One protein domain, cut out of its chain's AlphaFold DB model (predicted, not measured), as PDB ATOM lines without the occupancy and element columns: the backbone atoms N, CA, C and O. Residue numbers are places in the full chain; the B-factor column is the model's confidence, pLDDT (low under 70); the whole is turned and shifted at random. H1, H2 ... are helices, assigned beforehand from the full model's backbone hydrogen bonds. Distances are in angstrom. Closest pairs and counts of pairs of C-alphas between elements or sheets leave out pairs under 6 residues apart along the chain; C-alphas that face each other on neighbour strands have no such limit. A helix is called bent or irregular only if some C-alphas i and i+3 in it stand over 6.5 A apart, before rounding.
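Overview. This is residues 53 to 131 of the 131 residues of an uncharacterized protein of Rhizobium vallis (UniProt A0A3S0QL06). One long helix, H5, crosses two shorter helices, H1 and H2, which run opposite ways beneath it, while H4 comes before it in a splayed helical hairpin that is closed where the end of H4 meets the early part of H5. The short helix H3 sits near the beginning of H1, at Ala 53, the end of H2, at Ile 78, and the early part of H4, at Asp 95, and residues 61 to 66, of which 61 belongs to H1, stick out. The printed part has 79 residues with five named helices in the order H1, H2, H3, H4, H5 and no named strand; its class is all helix, with 56 residues in the helices. It is compact, with a radius of gyration of the C-alphas of 12.2 A, and spans 33 by 29 by 18 A.

Arrangement. H1, residues 53 to 61, and H2, residues 69 to 78, are close but not clearly touching, at a shallow tilt of 17 degrees, opposite ways; their closest C-alphas, of Ile 56 and Leu 75, are 6.6 A apart. H5, residues 109 to 129, is the hub, touching three helices. It touches H1 with its residues 122 to 126 alone, about perpendicular at 82 degrees; the closest C-alphas, of Tyr 59 and Val 122, are 6.2 A apart. With residues 115 to 119 alone it touches H2, about perpendicular at 83 degrees; the closest C-alphas, of Val 74 and Tyr 115, are 6.0 A apart. H3, residues 82 to 85, touches no helix; its closest C-alpha pair with H1, of Ala 53 and Ala 84, is at 4.8 A. H4, residues 93 to 104, and H5 form a helical hairpin at a shallow tilt of 31 degrees, opposite ways; H5 touches H4 with residues 112 to 116 alone, and the closest C-alphas, of Phe 103 and Val 112, are 6.0 A apart. The packing is mostly crossed, but only just: of 3 touching pairs with a tilt, 1 is shallow. H4 is apart from H1 and H2, and H3 is apart from H5. In H1, H2 and H4 every O i to N i+4 pair is within hydrogen-bond range; in H5 it is 13 of 17, and H3 is too short for such a pair.

Along the chain. H1 begins at C-alpha 53, (148.160, 133.856, 146.569), and is 12.4 A long. H2 measures 14.4 A, H3 5.8 A and H4 16.6 A. H5 runs 30.6 A, from C-alpha 109 at (135.897, 119.791, 161.148) to C-alpha 129 at (162.374, 129.574, 149.371). It is neither bent nor irregular, but only just: C-alphas 124 and 127 are 6.2 A apart.

Size, cuts and confidence. The two C-alphas farthest apart, of Leu 64 and Glu 105, are 34.3 A apart. The printed part has no cut and ends at Gly 131, the chain's last residue. The links H2 to H3 and H4 to H5 are tight, those from H1 to H2 and H3 to H4 are short, and no link is long. The mean pLDDT of the printed part is 84.0; residues 64 to 65 and 125 to 131 are under 70.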
ATOM      1  N   ALA A  53     148.611 134.254 147.899       90.38
ATOM      2  CA  ALA A  53     148.160 133.856 146.569       90.38
ATOM      3  C   ALA A  53     149.349 133.568 145.637       90.38
ATOM      4  O   ALA A  53     149.378 132.509 145.009       90.38
ATOM      5  N   ASP A  54     150.355 134.448 145.626       87.38
ATOM      6  CA  ASP A  54     151.574 134.262 144.829       87.38
ATOM      7  C   ASP A  54     152.349 133.018 145.280       87.38
ATOM      8  O   ASP A  54     152.817 132.229 144.458       87.38
ATOM      9  N   ALA A  55     152.453 132.796 146.594       86.88
ATOM     10  CA  ALA A  55     153.108 131.613 147.145       86.88
ATOM     11  C   ALA A  55     152.364 130.315 146.789       86.88
ATOM     12  O   ALA A  55     153.001 129.295 146.525       86.88
ATOM     13  N   ILE A  56     151.028 130.340 146.752       89.56
ATOM     14  CA  ILE A  56     150.204 129.211 146.302       89.56
ATOM     15  C   ILE A  56     150.450 128.926 144.819       89.56
ATOM     16  O   ILE A  56     150.681 127.772 144.457       89.56
ATOM     17  N   ASP A  57     150.437 129.953 143.970       88.25
ATOM     18  CA  ASP A  57     150.680 129.787 142.536       88.25
ATOM     19  C   ASP A  57     152.089 129.248 142.286       88.25
ATOM     20  O   ASP A  57     152.264 128.275 141.546       88.25
ATOM     21  N   LYS A  58     153.086 129.780 143.004       84.69
ATOM     22  CA  LYS A  58     154.462 129.294 142.914       84.69
ATOM     23  C   LYS A  58     154.600 127.857 143.400       84.69
ATOM     24  O   LYS A  58     155.315 127.068 142.784       84.69
ATOM     25  N   TYR A  59     153.905 127.489 144.474       85.31
ATOM     26  CA  TYR A  59     153.866 126.119 144.980       85.31
ATOM     27  C   TYR A  59     153.284 125.146 143.948       85.31
ATOM     28  O   TYR A  59     153.762 124.017 143.820       85.31
ATOM     29  N   ILE A  60     152.259 125.579 143.211       83.94
ATOM     30  CA  ILE A  60     151.628 124.773 142.167       83.94
ATOM     31  C   ILE A  60     152.558 124.609 140.965       83.94
ATOM     32  O   ILE A  60     152.744 123.486 140.501       83.94
ATOM     33  N   GLU A  61     153.184 125.695 140.514       81.62
ATOM     34  CA  GLU A  61     154.130 125.700 139.393       81.62
ATOM     35  C   GLU A  61     155.386 124.858 139.675       81.62
ATOM     36  O   GLU A  61     155.844 124.104 138.822       81.62
ATOM     37  N   THR A  62     155.954 124.969 140.878       74.44
ATOM     38  CA  THR A  62     157.252 124.351 141.217       74.44
ATOM     39  C   THR A  62     157.147 122.901 141.692       74.44
ATOM     40  O   THR A  62     158.159 122.271 142.014       74.44
ATOM     41  N   SER A  63     155.939 122.338 141.745       71.06
ATOM     42  CA  SER A  63     155.739 120.975 142.227       71.06
ATOM     43  C   SER A  63     156.297 119.944 141.241       71.06
ATOM     44  O   SER A  63     155.720 119.693 140.187       71.06
ATOM     45  N   LEU A  64     157.402 119.286 141.613       61.06
ATOM     46  CA  LEU A  64     158.034 118.213 140.822       61.06
ATOM     47  C   LEU A  64     157.120 116.997 140.588       61.06
ATOM     48  O   LEU A  64     157.352 116.209 139.674       61.06
ATOM     49  N   LYS A  65     156.101 116.811 141.434       68.06
ATOM     50  CA  LYS A  65     155.073 115.777 141.281       68.06
ATOM     51  C   LYS A  65     153.751 116.447 140.941       68.06
ATOM     52  O   LYS A  65     153.430 117.483 141.515       68.06
ATOM     53  N   ALA A  66     152.957 115.809 140.081       74.62
ATOM     54  CA  ALA A  66     151.601 116.260 139.799       74.62
ATOM     55  C   ALA A  66     150.830 116.447 141.116       74.62
ATOM     56  O   ALA A  66     150.686 115.512 141.911       74.62
ATOM     57  N   ILE A  67     150.359 117.669 141.362       80.81
ATOM     58  CA  ILE A  67     149.556 117.957 142.545       80.81
ATOM     59  C   ILE A  67     148.248 117.179 142.432       80.81
ATOM     60  O   ILE A  67     147.512 117.297 141.453       80.81
ATOM     61  N   GLY A  68     147.947 116.381 143.457       82.62
ATOM     62  CA  GLY A  68     146.687 115.652 143.526       82.62
ATOM     63  C   GLY A  68     145.492 116.607 143.462       82.62
ATOM     64  O   GLY A  68     145.496 117.660 144.103       82.62
ATOM     65  N   ARG A  69     144.446 116.216 142.724       84.88
ATOM     66  CA  ARG A  69     143.250 117.035 142.444       84.88
ATOM     67  C   ARG A  69     142.676 117.728 143.684       84.88
ATOM     68  O   ARG A  69     142.395 118.920 143.631       84.88
ATOM     69  N   THR A  70     142.557 117.008 144.800       86.44
ATOM     70  CA  THR A  70     142.042 117.549 146.068       86.44
ATOM     71  C   THR A  70     142.888 118.711 146.580       86.44
ATOM     72  O   THR A  70     142.351 119.746 146.957       86.44
ATOM     73  N   LYS A  71     144.217 118.576 146.540       88.31
ATOM     74  CA  LYS A  71     145.131 119.619 147.005       88.31
ATOM     75  C   LYS A  71     145.052 120.861 146.122       88.31
ATOM     76  O   LYS A  71     144.966 121.962 146.649       88.31
ATOM     77  N   ALA A  72     145.023 120.686 144.800       87.62
ATOM     78  CA  ALA A  72     144.880 121.800 143.864       87.62
ATOM     79  C   ALA A  72     143.562 122.562 144.082       87.62
ATOM     80  O   ALA A  72     143.568 123.786 144.163       87.62
ATOM     81  N   GLN A  73     142.446 121.845 144.245       89.12
ATOM     82  CA  GLN A  73     141.137 122.451 144.510       89.12
ATOM     83  C   GLN A  73     141.113 123.234 145.825       89.12
ATOM     84  O   GLN A  73     140.587 124.341 145.869       89.12
ATOM     85  N   VAL A  74     141.696 122.675 146.884       91.31
ATOM     86  CA  VAL A  74     141.782 123.336 148.190       91.31
ATOM     87  C   VAL A  74     142.615 124.612 148.106       91.31
ATOM     88  O   VAL A  74     142.166 125.658 148.565       91.31
ATOM     89  N   LEU A  75     143.797 124.548 147.491       91.69
ATOM     90  CA  LEU A  75     144.670 125.711 147.340       91.69
ATOM     91  C   LEU A  75     144.026 126.801 146.478       91.69
ATOM     92  O   LEU A  75     144.050 127.965 146.864       91.69
ATOM     93  N   ALA A  76     143.377 126.425 145.372       90.75
ATOM     94  CA  ALA A  76     142.605 127.358 144.558       90.75
ATOM     95  C   ALA A  76     141.477 128.008 145.368       90.75
ATOM     96  O   ALA A  76     141.274 129.212 145.271       90.75
ATOM     97  N   LYS A  77     140.788 127.240 146.222       91.38
ATOM     98  CA  LYS A  77     139.701 127.770 147.047       91.38
ATOM     99  C   LYS A  77     140.186 128.743 148.119       91.38
ATOM    100  O   LYS A  77     139.490 129.707 148.405       91.38
ATOM    101  N   ILE A  78     141.367 128.517 148.698       91.31
ATOM    102  CA  ILE A  78     141.965 129.429 149.687       91.31
ATOM    103  C   ILE A  78     142.234 130.814 149.078       91.31
ATOM    104  O   ILE A  78     142.146 131.807 149.797       91.31
ATOM    105  N   LYS A  79     142.482 130.905 147.763       92.56
ATOM    106  CA  LYS A  79     142.689 132.188 147.069       92.56
ATOM    107  C   LYS A  79     141.462 133.109 147.081       92.56
ATOM    108  O   LYS A  79     141.632 134.309 146.904       92.56
ATOM    109  N   ASP A  80     140.267 132.576 147.330       92.31
ATOM    110  CA  ASP A  80     139.034 133.369 147.428       92.31
ATOM    111  C   ASP A  80     138.909 134.121 148.768       92.31
ATOM    112  O   ASP A  80     138.010 134.944 148.929       92.31
ATOM    113  N   PHE A  81     139.772 133.824 149.746       90.75
ATOM    114  CA  PHE A  81     139.681 134.367 151.100       90.75
ATOM    115  C   PHE A  81     140.614 135.566 151.308       90.75
ATOM    116  O   PHE A  81     141.698 135.611 150.717       90.75
ATOM    117  N   PRO A  82     140.279 136.509 152.212       90.00
ATOM    118  CA  PRO A  82     141.079 137.719 152.439       90.00
ATOM    119  C   PRO A  82     142.545 137.453 152.805       90.00
ATOM    120  O   PRO A  82     143.428 138.251 152.490       90.00
ATOM    121  N   ILE A  83     142.826 136.318 153.452       90.62
ATOM    122  CA  ILE A  83     144.188 135.905 153.809       90.62
ATOM    123  C   ILE A  83     145.094 135.708 152.583       90.62
ATOM    124  O   ILE A  83     146.301 135.896 152.691       90.62
ATOM    125  N   ALA A  84     144.535 135.381 151.414       90.56
ATOM    126  CA  ALA A  84     145.304 135.161 150.195       90.56
ATOM    127  C   ALA A  84     146.010 136.433 149.702       90.56
ATOM    128  O   ALA A  84     147.124 136.354 149.193       90.56
ATOM    129  N   GLY A  85     145.394 137.601 149.905       87.44
ATOM    130  CA  GLY A  85     145.989 138.899 149.577       87.44
ATOM    131  C   GLY A  85     146.979 139.412 150.625       87.44
ATOM    132  O   GLY A  85     147.620 140.439 150.410       87.44
ATOM    133  N   LYS A  86     147.120 138.730 151.772       87.69
ATOM    134  CA  LYS A  86     148.105 139.111 152.786       87.69
ATOM    135  C   LYS A  86     149.499 138.680 152.348       87.69
ATOM    136  O   LYS A  86     149.701 137.603 151.792       87.69
ATOM    137  N   LEU A  87     150.467 139.532 152.657       85.62
ATOM    138  CA  LEU A  87     151.886 139.247 152.489       85.62
ATOM    139  C   LEU A  87     152.281 138.060 153.367       85.62
ATOM    140  O   LEU A  87     151.948 138.052 154.553       85.62
ATOM    141  N   CYS A  88     153.021 137.097 152.817       82.69
ATOM    142  CA  CYS A  88     153.417 135.882 153.537       82.69
ATOM    143  C   CYS A  88     154.109 136.180 154.878       82.69
ATOM    144  O   CYS A  88     153.839 135.512 155.872       82.69
ATOM    145  N   GLU A  89     154.945 137.220 154.936       78.25
ATOM    146  CA  GLU A  89     155.643 137.649 156.158       78.25
ATOM    147  C   GLU A  89     154.722 138.243 157.232       78.25
ATOM    148  O   GLU A  89     155.087 138.312 158.406       78.25
ATOM    149  N   LYS A  90     153.540 138.720 156.833       83.31
ATOM    150  CA  LYS A  90     152.552 139.335 157.724       83.31
ATOM    151  C   LYS A  90     151.492 138.346 158.193       83.31
ATOM    152  O   LYS A  90     150.668 138.725 159.018       83.31
ATOM    153  N   ILE A  91     151.502 137.110 157.690       87.00
ATOM    154  CA  ILE A  91     150.573 136.072 158.130       87.00
ATOM    155  C   ILE A  91     151.029 135.523 159.478       87.00
ATOM    156  O   ILE A  91     152.140 135.017 159.639       87.00
ATOM    157  N   THR A  92     150.133 135.619 160.447       87.19
ATOM    158  CA  THR A  92     150.317 135.174 161.826       87.19
ATOM    159  C   THR A  92     149.483 133.932 162.118       87.19
ATOM    160  O   THR A  92     148.578 133.574 161.362       87.19
ATOM    161  N   SER A  93     149.740 133.274 163.249       86.81
ATOM    162  CA  SER A  93     148.912 132.148 163.698       86.81
ATOM    163  C   SER A  93     147.443 132.545 163.883       86.81
ATOM    164  O   SER A  93     146.560 131.739 163.609       86.81
ATOM    165  N   GLN A  94     147.173 133.784 164.303       89.75
ATOM    166  CA  GLN A  94     145.823 134.323 164.467       89.75
ATOM    167  C   GLN A  94     145.075 134.399 163.133       89.75
ATOM    168  O   GLN A  94     143.893 134.080 163.085       89.75
ATOM    169  N   ASP A  95     145.764 134.742 162.042       89.88
ATOM    170  CA  ASP A  95     145.164 134.745 160.703       89.88
ATOM    171  C   ASP A  95     144.756 133.334 160.262       89.88
ATOM    172  O   ASP A  95     143.707 133.149 159.650       89.88
ATOM    173  N   ILE A  96     145.568 132.327 160.602       90.75
ATOM    174  CA  ILE A  96     145.277 130.921 160.299       90.75
ATOM    175  C   ILE A  96     144.097 130.405 161.131       90.75
ATOM    176  O   ILE A  96     143.257 129.676 160.606       90.75
ATOM    177  N   VAL A  97     144.018 130.785 162.410       91.25
ATOM    178  CA  VAL A  97     142.876 130.449 163.274       91.25
ATOM    179  C   VAL A  97     141.602 131.113 162.757       91.25
ATOM    180  O   VAL A  97     140.607 130.418 162.578       91.25
ATOM    181  N   GLY A  98     141.649 132.403 162.411       92.25
ATOM    182  CA  GLY A  98     140.499 133.111 161.842       92.25
ATOM    183  C   GLY A  98     140.010 132.486 160.533       92.25
ATOM    184  O   GLY A  98     138.812 132.311 160.340       92.25
ATOM    185  N   LEU A  99     140.926 132.039 159.664       90.62
ATOM    186  CA  LEU A  99     140.563 131.282 158.463       90.62
ATOM    187  C   LEU A  99     139.871 129.948 158.802       90.62
ATOM    188  O   LEU A  99     138.929 129.537 158.126       90.62
ATOM    189  N   ALA A 100     140.345 129.244 159.833       91.44
ATOM    190  CA  ALA A 100     139.746 127.989 160.277       91.44
ATOM    191  C   ALA A 100     138.328 128.195 160.831       91.44
ATOM    192  O   ALA A 100     137.443 127.384 160.553       91.44
ATOM    193  N   GLU A 101     138.116 129.281 161.576       90.94
ATOM    194  CA  GLU A 101     136.807 129.705 162.079       90.94
ATOM    195  C   GLU A 101     135.866 130.045 160.917       90.94
ATOM    196  O   GLU A 101     134.781 129.473 160.833       90.94
ATOM    197  N   GLU A 102     136.318 130.840 159.946       89.38
ATOM    198  CA  GLU A 102     135.550 131.161 158.734       89.38
ATOM    199  C   GLU A 102     135.176 129.899 157.936       89.38
ATOM    200  O   GLU A 102     134.089 129.786 157.375       89.38
ATOM    201  N   PHE A 103     136.044 128.883 157.911       88.56
ATOM    202  CA  PHE A 103     135.718 127.611 157.267       88.56
ATOM    203  C   PHE A 103     134.746 126.751 158.065       88.56
ATOM    204  O   PHE A 103     134.088 125.896 157.466       88.56
ATOM    205  N   SER A 104     134.694 126.922 159.383       88.06
ATOM    206  CA  SER A 104     133.822 126.142 160.258       88.06
ATOM    207  C   SER A 104     132.343 126.492 160.060       88.06
ATOM    208  O   SER A 104     131.480 125.634 160.262       88.06
ATOM    209  N   GLU A 105     132.053 127.689 159.538       85.81
ATOM    210  CA  GLU A 105     130.727 128.114 159.085       85.81
ATOM    211  C   GLU A 105     130.309 127.349 157.815       85.81
ATOM    212  O   GLU A 105     130.449 127.795 156.678       85.81
ATOM    213  N   GLY A 106     129.810 126.125 158.002       82.50
ATOM    214  CA  GLY A 106     129.233 125.309 156.929       82.50
ATOM    215  C   GLY A 106     130.118 124.170 156.419       82.50
ATOM    216  O   GLY A 106     129.760 123.518 155.435       82.50
ATOM    217  N   ARG A 107     131.244 123.866 157.080       89.06
ATOM    218  CA  ARG A 107     132.062 122.680 156.767       89.06
ATOM    219  C   ARG A 107     132.284 121.803 157.990       89.06
ATOM    220  O   ARG A 107     132.344 122.266 159.123       89.06
ATOM    221  N   LYS A 108     132.455 120.500 157.752       92.50
ATOM    222  CA  LYS A 108     132.814 119.556 158.817       92.50
ATOM    223  C   LYS A 108     134.239 119.843 159.314       92.50
ATOM    224  O   LYS A 108     135.096 120.163 158.485       92.50
ATOM    225  N   PRO A 109     134.548 119.606 160.601       91.19
ATOM    226  CA  PRO A 109     135.897 119.791 161.148       91.19
ATOM    227  C   PRO A 109     136.993 119.070 160.351       91.19
ATOM    228  O   PRO A 109     138.071 119.615 160.133       91.19
ATOM    229  N   GLN A 110     136.696 117.877 159.827       92.19
ATOM    230  CA  GLN A 110     137.612 117.134 158.956       92.19
ATOM    231  C   GLN A 110     137.961 117.905 157.672       92.19
ATOM    232  O   GLN A 110     139.105 117.893 157.225       92.19
ATOM    233  N   THR A 111     136.984 118.590 157.072       90.19
ATOM    234  CA  THR A 111     137.199 119.413 155.880       90.19
ATOM    235  C   THR A 111     138.070 120.619 156.211       90.19
ATOM    236  O   THR A 111     139.012 120.886 155.473       90.19
ATOM    237  N   VAL A 112     137.816 121.296 157.336       92.81
ATOM    238  CA  VAL A 112     138.662 122.405 157.810       92.81
ATOM    239  C   VAL A 112     140.102 121.926 158.022       92.81
ATOM    240  O   VAL A 112     141.037 122.518 157.487       92.81
ATOM    241  N   GLY A 113     140.279 120.788 158.701       92.06
ATOM    242  CA  GLY A 113     141.589 120.171 158.917       92.06
ATOM    243  C   GLY A 113     142.334 119.864 157.614       92.06
ATOM    244  O   GLY A 113     143.517 120.174 157.498       92.06
ATOM    245  N   ASN A 114     141.641 119.341 156.597       90.56
ATOM    246  CA  ASN A 114     142.237 119.096 155.280       90.56
ATOM    247  C   ASN A 114     142.709 120.388 154.595       90.56
ATOM    248  O   ASN A 114     143.760 120.393 153.952       90.56
ATOM    249  N   TYR A 115     141.962 121.486 154.738       91.62
ATOM    250  CA  TYR A 115     142.361 122.775 154.173       91.62
ATOM    251  C   TYR A 115     143.638 123.300 154.832       91.62
ATOM    252  O   TYR A 115     144.599 123.631 154.135       91.62
ATOM    253  N   LEU A 116     143.682 123.298 156.166       92.50
ATOM    254  CA  LEU A 116     144.853 123.742 156.923       92.50
ATOM    255  C   LEU A 116     146.080 122.859 156.660       92.50
ATOM    256  O   LEU A 116     147.190 123.369 156.531       92.50
ATOM    257  N   PHE A 117     145.885 121.546 156.512       91.44
ATOM    258  CA  PHE A 117     146.958 120.615 156.167       91.44
ATOM    259  C   PHE A 117     147.565 120.901 154.786       91.44
ATOM    260  O   PHE A 117     148.782 120.870 154.611       91.44
ATOM    261  N   HIS A 118     146.743 121.191 153.777       90.00
ATOM    262  CA  HIS A 118     147.268 121.535 152.456       90.00
ATOM    263  C   HIS A 118     147.932 122.912 152.430       90.00
ATOM    264  O   HIS A 118     148.949 123.068 151.753       90.00
ATOM    265  N   LEU A 119     147.399 123.870 153.191       89.94
ATOM    266  CA  LEU A 119     147.971 125.202 153.341       89.94
ATOM    267  C   LEU A 119     149.335 125.173 154.049       89.94
ATOM    268  O   LEU A 119     150.263 125.856 153.622       89.94
ATOM    269  N   SER A 120     149.505 124.345 155.083       88.06
ATOM    270  CA  SER A 120     150.781 124.239 155.806       88.06
ATOM    271  C   SER A 120     151.929 123.767 154.908       88.06
ATOM    272  O   SER A 120     153.060 124.231 155.054       88.06
ATOM    273  N   ALA A 121     151.639 122.919 153.914       86.56
ATOM    274  CA  ALA A 121     152.623 122.491 152.925       86.56
ATOM    275  C   ALA A 121     153.141 123.646 152.049       86.56
ATOM    276  O   ALA A 121     154.281 123.585 151.596       86.56
ATOM    277  N   VAL A 122     152.331 124.688 151.822       86.44
ATOM    278  CA  VAL A 122     152.764 125.902 151.111       86.44
ATOM    279  C   VAL A 122     153.741 126.680 151.986       86.44
ATOM    280  O   VAL A 122     154.846 126.977 151.542       86.44
ATOM    281  N   PHE A 123     153.398 126.920 153.256       81.00
ATOM    282  CA  PHE A 123     154.272 127.633 154.197       81.00
ATOM    283  C   PHE A 123     155.599 126.916 154.475       81.00
ATOM    284  O   PHE A 123     156.623 127.578 154.648       81.00
ATOM    285  N   ALA A 124     155.601 125.580 154.479       75.81
ATOM    286  CA  ALA A 124     156.808 124.778 154.671       75.81
ATOM    287  C   ALA A 124     157.863 125.006 153.572       75.81
ATOM    288  O   ALA A 124     159.057 124.947 153.854       75.81
ATOM    289  N   ILE A 125     157.430 125.290 152.340       67.62
ATOM    290  CA  ILE A 125     158.326 125.627 151.224       67.62
ATOM    291  C   ILE A 125     158.558 127.140 151.159       67.62
ATOM    292  O   ILE A 125     159.680 127.579 150.916       67.62
ATOM    293  N   ALA A 126     157.525 127.940 151.432       62.19
ATOM    294  CA  ALA A 126     157.571 129.386 151.266       62.19
ATOM    295  C   ALA A 126     158.570 130.086 152.190       62.19
ATOM    296  O   ALA A 126     159.237 131.017 151.752       62.19
ATOM    297  N   LYS A 127     158.723 129.635 153.441       52.91
ATOM    298  CA  LYS A 127     159.625 130.296 154.397       52.91
ATOM    299  C   LYS A 127     161.117 130.207 154.023       52.91
ATOM    300  O   LYS A 127     161.784 131.223 154.133       52.91
ATOM    301  N   PRO A 128     161.657 129.047 153.599       51.91
ATOM    302  CA  PRO A 128     163.045 128.965 153.137       51.91
ATOM    303  C   PRO A 128     163.256 129.347 151.659       51.91
ATOM    304  O   PRO A 128     164.389 129.635 151.286       51.91
ATOM    305  N   ALA A 129     162.219 129.328 150.810       46.28
ATOM    306  CA  ALA A 129     162.374 129.574 149.371       46.28
ATOM    307  C   ALA A 129     162.015 131.003 148.922       46.28
ATOM    308  O   ALA A 129     162.557 131.463 147.917       46.28
ATOM    309  N   TRP A 130     161.107 131.696 149.625       51.59
ATOM    310  CA  TRP A 130     160.476 132.941 149.148       51.59
ATOM    311  C   TRP A 130     160.448 134.077 150.191       51.59
ATOM    312  O   TRP A 130     159.756 135.072 149.980       51.59
ATOM    313  N   GLY A 131     161.233 133.940 151.272       43.97
ATOM    314  CA  GLY A 131     161.630 135.002 152.212       43.97
ATOM    315  C   GLY A 131     163.150 135.109 152.302       43.97
ATOM    316  O   GLY A 131     163.757 134.140 152.800       43.97
TER     317      GLY A 131